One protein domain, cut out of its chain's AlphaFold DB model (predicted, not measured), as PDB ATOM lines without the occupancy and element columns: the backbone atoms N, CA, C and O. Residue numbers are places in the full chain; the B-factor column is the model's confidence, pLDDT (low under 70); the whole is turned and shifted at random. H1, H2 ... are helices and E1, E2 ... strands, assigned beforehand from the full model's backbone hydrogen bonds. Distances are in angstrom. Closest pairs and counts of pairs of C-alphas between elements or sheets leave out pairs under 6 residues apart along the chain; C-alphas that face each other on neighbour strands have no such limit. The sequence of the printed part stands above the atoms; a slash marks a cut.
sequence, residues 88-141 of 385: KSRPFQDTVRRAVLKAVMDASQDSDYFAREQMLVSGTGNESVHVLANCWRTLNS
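AT A GLANCE: This is residues 88 to 141 of the 385 residues of the protein "Gnk2-like domain-containing protein" of Artemisia annua (UniProt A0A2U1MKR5). What does this domain look like? A hairpin of two antiparallel strands, E1 and E2, makes a narrow two-stranded sheet, and one long helix, H1, packs along one face of it against both strands. How is it made up and how large is it? The 54 printed residues hold one named helix and two named strands, in the order H1, E1, E2 along the chain, and the class is mixed, helices and strands. The whole is loose, with a radius of gyration of the C-alphas of 12.9 A, and a rod in outline, spanning 40 by 16 by 12 A.

IN THESE COORDINATES: Where are the strands? E1 is residues 114 to 120, 20.7 A from first to last C-alpha, and begins at C-alpha 114 at (18.794, 53.879, 40.771). E2 is residues 128 to 134, 20.1 A long, and ends at C-alpha 134 at (20.378, 50.836, 37.920). Where is the helix? H1 is residues 90 to 109, 29.2 A long, with C-alpha 90 at (5.177, 30.131, 42.805).

HOW THE PARTS SIT: How do the strands pair? E1 and E2 are antiparallel neighbours and a hairpin, with 168 degrees between their directions. N 117 and O 131 are within hydrogen-bond range at 2.9 A, as are N 129 and O 119 at 2.8 A. Where does H1 come closest to each strand? The closest C-alphas of H1 and E1 are those of Ala 107 and Phe 114, 4.3 A apart. Those of H1 and E2 are Ala 103 and Ala 133, 5.6 A apart. Is the helix backbone complete? In H1 every O i to N i+4 pair is within hydrogen-bond range.

THE WHOLE: How far does it reach? The two C-alphas farthest apart, those of Gly 125 and Asn 140, are 41.0 A apart. Are there cuts or long links? The printed part has no cut; the link from H1 to E1 is tight and that from E1 to E2 is short. Where is confidence low? The pLDDT is under 70 at residue 125 and at residues 138 to 141.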
ATOM      1  N   LYS A  88      11.811  26.853  43.733       71.75
ATOM      2  CA  LYS A  88      10.644  26.680  42.833       71.75
ATOM      3  C   LYS A  88       9.297  27.029  43.501       71.75
ATOM      4  O   LYS A  88       8.304  26.345  43.282       71.75
ATOM      5  N   SER A  89       9.245  28.073  44.326       83.75
ATOM      6  CA  SER A  89       7.989  28.541  44.939       83.75
ATOM      7  C   SER A  89       7.265  29.502  43.988       83.75
ATOM      8  O   SER A  89       7.844  30.508  43.578       83.75
ATOM      9  N   ARG A  90       6.005  29.213  43.620       88.06
ATOM     10  CA  ARG A  90       5.177  30.131  42.805       88.06
ATOM     11  C   ARG A  90       4.998  31.503  43.484       88.06
ATOM     12  O   ARG A  90       5.316  32.495  42.833       88.06
ATOM     13  N   PRO A  91       4.631  31.585  44.785       89.50
ATOM     14  CA  PRO A  91       4.583  32.859  45.510       89.50
ATOM     15  C   PRO A  91       5.890  33.655  45.447       89.50
ATOM     16  O   PRO A  91       5.869  34.878  45.298       89.50
ATOM     17  N   PHE A  92       7.035  32.966  45.514       89.06
ATOM     18  CA  PHE A  92       8.342  33.603  45.380       89.06
ATOM     19  C   PHE A  92       8.541  34.177  43.972       89.06
ATOM     20  O   PHE A  92       8.869  35.350  43.840       89.06
ATOM     21  N   GLN A  93       8.276  33.397  42.918       90.44
ATOM     22  CA  GLN A  93       8.415  33.852  41.527       90.44
ATOM     23  C   GLN A  93       7.533  35.066  41.211       90.44
ATOM     24  O   GLN A  93       7.990  36.011  40.568       90.44
ATOM     25  N   ASP A  94       6.289  35.069  41.688       92.12
ATOM     26  CA  ASP A  94       5.363  36.182  41.463       92.12
ATOM     27  C   ASP A  94       5.772  37.433  42.247       92.12
ATOM     28  O   ASP A  94       5.622  38.559  41.767       92.12
ATOM     29  N   THR A  95       6.350  37.251  43.436       93.19
ATOM     30  CA  THR A  95       6.939  38.347  44.215       93.19
ATOM     31  C   THR A  95       8.190  38.902  43.534       93.19
ATOM     32  O   THR A  95       8.312  40.118  43.415       93.19
ATOM     33  N   VAL A  96       9.062  38.047  42.983       92.75
ATOM     34  CA  VAL A  96      10.236  38.467  42.198       92.75
ATOM     35  C   VAL A  96       9.828  39.282  40.975       92.75
ATOM     36  O   VAL A  96      10.364  40.367  40.773       92.75
ATOM     37  N   ARG A  97       8.848  38.821  40.184       94.31
ATOM     38  CA  ARG A  97       8.375  39.569  39.005       94.31
ATOM     39  C   ARG A  97       7.891  40.971  39.371       94.31
ATOM     40  O   ARG A  97       8.260  41.934  38.706       94.31
ATOM     41  N   ARG A  98       7.098  41.095  40.441       95.62
ATOM     42  CA  ARG A  98       6.603  42.396  40.921       95.62
ATOM     43  C   ARG A  98       7.727  43.287  41.441       95.62
ATOM     44  O   ARG A  98       7.759  44.461  41.087       95.62
ATOM     45  N   ALA A  99       8.646  42.736  42.231       95.81
ATOM     46  CA  ALA A  99       9.777  43.483  42.773       95.81
ATOM     47  C   ALA A  99      10.692  44.015  41.661       95.81
ATOM     48  O   ALA A  99      11.076  45.179  41.697       95.81
ATOM     49  N   VAL A 100      10.975  43.202  40.634       95.50
ATOM     50  CA  VAL A 100      11.775  43.622  39.472       95.50
ATOM     51  C   VAL A 100      11.080  44.725  38.682       95.50
ATOM     52  O   VAL A 100      11.706  45.742  38.397       95.50
ATOM     53  N   LEU A 101       9.790  44.566  38.361       95.56
ATOM     54  CA  LEU A 101       9.041  45.599  37.638       95.56
ATOM     55  C   LEU A 101       9.023  46.921  38.407       95.56
ATOM     56  O   LEU A 101       9.270  47.968  37.817       95.56
ATOM     57  N   LYS A 102       8.781  46.873  39.720       96.00
ATOM     58  CA  LYS A 102       8.777  48.068  40.562       96.00
ATOM     59  C   LYS A 102      10.152  48.733  40.607       96.00
ATOM     60  O   LYS A 102      10.243  49.925  40.344       96.00
ATOM     61  N   ALA A 103      11.215  47.963  40.833       95.00
ATOM     62  CA  ALA A 103      12.571  48.501  40.903       95.00
ATOM     63  C   ALA A 103      12.983  49.178  39.589       95.00
ATOM     64  O   ALA A 103      13.569  50.254  39.607       95.00
ATOM     65  N   VAL A 104      12.649  48.580  38.440       92.44
ATOM     66  CA  VAL A 104      12.939  49.169  37.123       92.44
ATOM     67  C   VAL A 104      12.150  50.460  36.903       92.44
ATOM     68  O   VAL A 104      12.715  51.439  36.417       92.44
ATOM     69  N   MET A 105      10.866  50.485  37.268       91.62
ATOM     70  CA  MET A 105      10.038  51.686  37.141       91.62
ATOM     71  C   MET A 105      10.565  52.824  38.013       91.62
ATOM     72  O   MET A 105      10.755  53.932  37.510       91.62
ATOM     73  N   ASP A 106      10.873  52.543  39.274       92.44
ATOM     74  CA  ASP A 106      11.346  53.553  40.218       92.44
ATOM     75  C   ASP A 106      12.744  54.050  39.818       92.44
ATOM     76  O   ASP A 106      12.963  55.258  39.734       92.44
ATOM     77  N   ALA A 107      13.650  53.152  39.409       90.81
ATOM     78  CA  ALA A 107      14.967  53.534  38.896       90.81
ATOM     79  C   ALA A 107      14.881  54.375  37.614       90.81
ATOM     80  O   ALA A 107      15.759  55.189  37.358       90.81
ATOM     81  N   SER A 108      13.843  54.205  36.789       87.31
ATOM     82  CA  SER A 108      13.677  55.000  35.565       87.31
ATOM     83  C   SER A 108      13.217  56.440  35.824       87.31
ATOM     84  O   SER A 108      13.462  57.320  34.994       87.31
ATOM     85  N   GLN A 109      12.538  56.672  36.950       86.12
ATOM     86  CA  GLN A 109      11.988  57.974  37.340       86.12
ATOM     87  C   GLN A 109      12.895  58.725  38.315       86.12
ATOM     88  O   GLN A 109      12.833  59.954  38.389       86.12
ATOM     89  N   ASP A 110      13.734  57.999  39.048       84.94
ATOM     90  CA  ASP A 110      14.661  58.569  40.009       84.94
ATOM     91  C   ASP A 110      15.760  59.408  39.331       84.94
ATOM     92  O   ASP A 110      16.284  59.083  38.261       84.94
ATOM     93  N   SER A 111      16.143  60.509  39.978       77.25
ATOM     94  CA  SER A 111      17.165  61.422  39.457       77.25
ATOM     95  C   SER A 111      18.566  60.797  39.377       77.25
ATOM     96  O   SER A 111      19.375  61.175  38.519       77.25
ATOM     97  N   ASP A 112      18.854  59.806  40.219       78.81
ATOM     98  CA  ASP A 112      20.084  59.022  40.257       78.81
ATOM     99  C   ASP A 112      20.021  57.749  39.415       78.81
ATOM    100  O   ASP A 112      21.040  57.072  39.270       78.81
ATOM    101  N   TYR A 113      18.896  57.512  38.731       86.19
ATOM    102  CA  TYR A 113      18.678  56.363  37.855       86.19
ATOM    103  C   TYR A 113      18.859  55.025  38.586       86.19
ATOM    104  O   TYR A 113      19.333  54.046  38.011       86.19
ATOM    105  N   PHE A 114      18.532  54.994  39.876       89.50
ATOM    106  CA  PHE A 114      18.794  53.879  40.771       89.50
ATOM    107  C   PHE A 114      17.604  53.666  41.705       89.50
ATOM    108  O   PHE A 114      17.012  54.627  42.182       89.50
ATOM    109  N   ALA A 115      17.277  52.409  41.997       93.38
ATOM    110  CA  ALA A 115      16.268  52.071  42.991       93.38
ATOM    111  C   ALA A 115      16.581  50.753  43.702       93.38
ATOM    112  O   ALA A 115      17.215  49.845  43.152       93.38
ATOM    113  N   ARG A 116      16.074  50.652  44.932       93.50
ATOM    114  CA  ARG A 116      16.105  49.447  45.757       93.50
ATOM    115  C   ARG A 116      14.686  49.089  46.154       93.50
ATOM    116  O   ARG A 116      13.976  49.915  46.712       93.50
ATOM    117  N   GLU A 117      14.331  47.833  45.947       94.69
ATOM    118  CA  GLU A 117      13.031  47.299  46.321       94.69
ATOM    119  C   GLU A 117      13.171  46.109  47.256       94.69
ATOM    120  O   GLU A 117      14.049  45.258  47.091       94.69
ATOM    121  N   GLN A 118      12.263  46.046  48.225       94.50
ATOM    122  CA  GLN A 118      12.127  44.923  49.137       94.50
ATOM    123  C   GLN A 118      10.660  44.510  49.209       94.50
ATOM    124  O   GLN A 118       9.786  45.327  49.487       94.50
ATOM    125  N   MET A 119      10.389  43.224  48.990       93.38
ATOM    126  CA  MET A 119       9.040  42.668  49.090       93.38
ATOM    127  C   MET A 119       9.034  41.398  49.929       93.38
ATOM    128  O   MET A 119       9.879  40.523  49.749       93.38
ATOM    129  N   LEU A 120       8.057  41.285  50.827       92.31
ATOM    130  CA  LEU A 120       7.779  40.052  51.560       92.31
ATOM    131  C   LEU A 120       7.047  39.061  50.649       92.31
ATOM    132  O   LEU A 120       6.184  39.449  49.854       92.31
ATOM    133  N   VAL A 121       7.391  37.783  50.764       90.25
ATOM    134  CA  VAL A 121       6.760  36.713  49.989       90.25
ATOM    135  C   VAL A 121       5.463  36.296  50.678       90.25
ATOM    136  O   VAL A 121       5.439  35.939  51.855       90.25
ATOM    137  N   SER A 122       4.353  36.338  49.943       83.38
ATOM    138  CA  SER A 122       3.047  35.966  50.491       83.38
ATOM    139  C   SER A 122       3.029  34.503  50.944       83.38
ATOM    140  O   SER A 122       3.340  33.603  50.163       83.38
ATOM    141  N   GLY A 123       2.611  34.261  52.189       76.50
ATOM    142  CA  GLY A 123       2.454  32.914  52.747       76.50
ATOM    143  C   GLY A 123       3.715  32.311  53.373       76.50
ATOM    144  O   GLY A 123       3.632  31.231  53.951       76.50
ATOM    145  N   THR A 124       4.858  33.000  53.326       70.31
ATOM    146  CA  THR A 124       6.079  32.612  54.044       70.31
ATOM    147  C   THR A 124       6.531  33.785  54.911       70.31
ATOM    148  O   THR A 124       7.123  34.743  54.435       70.31
ATOM    149  N   GLY A 125       6.232  33.735  56.215       67.56
ATOM    150  CA  GLY A 125       6.445  34.868  57.136       67.56
ATOM    151  C   GLY A 125       7.892  35.367  57.265       67.56
ATOM    152  O   GLY A 125       8.108  36.433  57.828       67.56
ATOM    153  N   ASN A 126       8.866  34.632  56.717       81.19
ATOM    154  CA  ASN A 126      10.296  34.902  56.873       81.19
ATOM    155  C   ASN A 126      11.051  35.045  55.539       81.19
ATOM    156  O   ASN A 126      12.278  35.111  55.553       81.19
ATOM    157  N   GLU A 127      10.375  35.045  54.385       87.69
ATOM    158  CA  GLU A 127      11.060  35.184  53.095       87.69
ATOM    159  C   GLU A 127      10.850  36.576  52.492       87.69
ATOM    160  O   GLU A 127       9.726  37.070  52.377       87.69
ATOM    161  N   SER A 128      11.947  37.190  52.054       91.31
ATOM    162  CA  SER A 128      11.951  38.470  51.355       91.31
ATOM    163  C   SER A 128      12.689  38.373  50.024       91.31
ATOM    164  O   SER A 128      13.617  37.586  49.836       91.31
ATOM    165  N   VAL A 129      12.259  39.204  49.083       92.69
ATOM    166  CA  VAL A 129      12.921  39.450  47.808       92.69
ATOM    167  C   VAL A 129      13.532  40.841  47.865       92.69
ATOM    168  O   VAL A 129      12.837  41.799  48.199       92.69
ATOM    169  N   HIS A 130      14.810  40.944  47.509       93.69
ATOM    170  CA  HIS A 130      15.536  42.205  47.392       93.69
ATOM    171  C   HIS A 130      15.955  42.405  45.939       93.69
ATOM    172  O   HIS A 130      16.509  41.491  45.327       93.69
ATOM    173  N   VAL A 131      15.685  43.586  45.387       94.56
ATOM    174  CA  VAL A 131      16.049  43.937  44.012       94.56
ATOM    175  C   VAL A 131      16.752  45.285  44.002       94.56
ATOM    176  O   VAL A 131      16.314  46.231  44.653       94.56
ATOM    177  N   LEU A 132      17.838  45.360  43.241       92.44
ATOM    178  CA  LEU A 132      18.546  46.591  42.913       92.44
ATOM    179  C   LEU A 132      18.436  46.801  41.407       92.44
ATOM    180  O   LEU A 132      18.707  45.882  40.632       92.44
ATOM    181  N   ALA A 133      18.034  47.997  40.994       91.88
ATOM    182  CA  ALA A 133      17.967  48.382  39.592       91.88
ATOM    183  C   ALA A 133      18.779  49.659  39.377       91.88
ATOM    184  O   ALA A 133      18.668  50.608  40.147       91.88
ATOM    185  N   ASN A 134      19.592  49.677  38.320       88.38
ATOM    186  CA  ASN A 134      20.378  50.836  37.920       88.38
ATOM    187  C   ASN A 134      20.261  51.038  36.405       88.38
ATOM    188  O   ASN A 134      20.566  50.136  35.623       88.38
ATOM    189  N   CYS A 135      19.849  52.230  35.989       86.31
ATOM    190  CA  CYS A 135      19.771  52.640  34.597       86.31
ATOM    191  C   CYS A 135      20.999  53.483  34.217       86.31
ATOM    192  O   CYS A 135      21.460  54.356  34.955       86.31
ATOM    193  N   TRP A 136      21.542  53.237  33.023       82.88
ATOM    194  CA  TRP A 136      22.690  53.995  32.528       82.88
ATOM    195  C   TRP A 136      22.257  55.383  32.064       82.88
ATOM    196  O   TRP A 136      21.461  55.511  31.133       82.88
ATOM    197  N   ARG A 137      22.839  56.433  32.654       74.56
ATOM    198  CA  ARG A 137      22.473  57.838  32.378       74.56
ATOM    199  C   ARG A 137      22.629  58.275  30.916       74.56
ATOM    200  O   ARG A 137      22.080  59.300  30.525       74.56
ATOM    201  N   THR A 138      23.375  57.531  30.099       65.81
ATOM    202  CA  THR A 138      23.522  57.820  28.663       65.81
ATOM    203  C   THR A 138      22.254  57.571  27.855       65.81
ATOM    204  O   THR A 138      22.120  58.135  26.768       65.81
ATOM    205  N   LEU A 139      21.312  56.782  28.386       58.62
ATOM    206  CA  LEU A 139      19.975  56.613  27.826       58.62
ATOM    207  C   LEU A 139      19.169  57.882  28.116       58.62
ATOM    208  O   LEU A 139      18.446  57.999  29.099       58.62
ATOM    209  N   ASN A 140      19.383  58.889  27.276       53.25
ATOM    210  CA  ASN A 140      18.760  60.195  27.394       53.25
ATOM    211  C   ASN A 140      17.228  60.097  27.514       53.25
ATOM    212  O   ASN A 140      16.538  59.897  26.519       53.25
ATOM    213  N   SER A 141      16.701  60.444  28.691       54.28
ATOM    214  CA  SER A 141      15.432  61.182  28.817       54.28
ATOM    215  C   SER A 141      15.713  62.697  28.799       54.28
ATOM    216  O   SER A 141      15.271  63.475  29.641       54.28
TER     217      SER A 141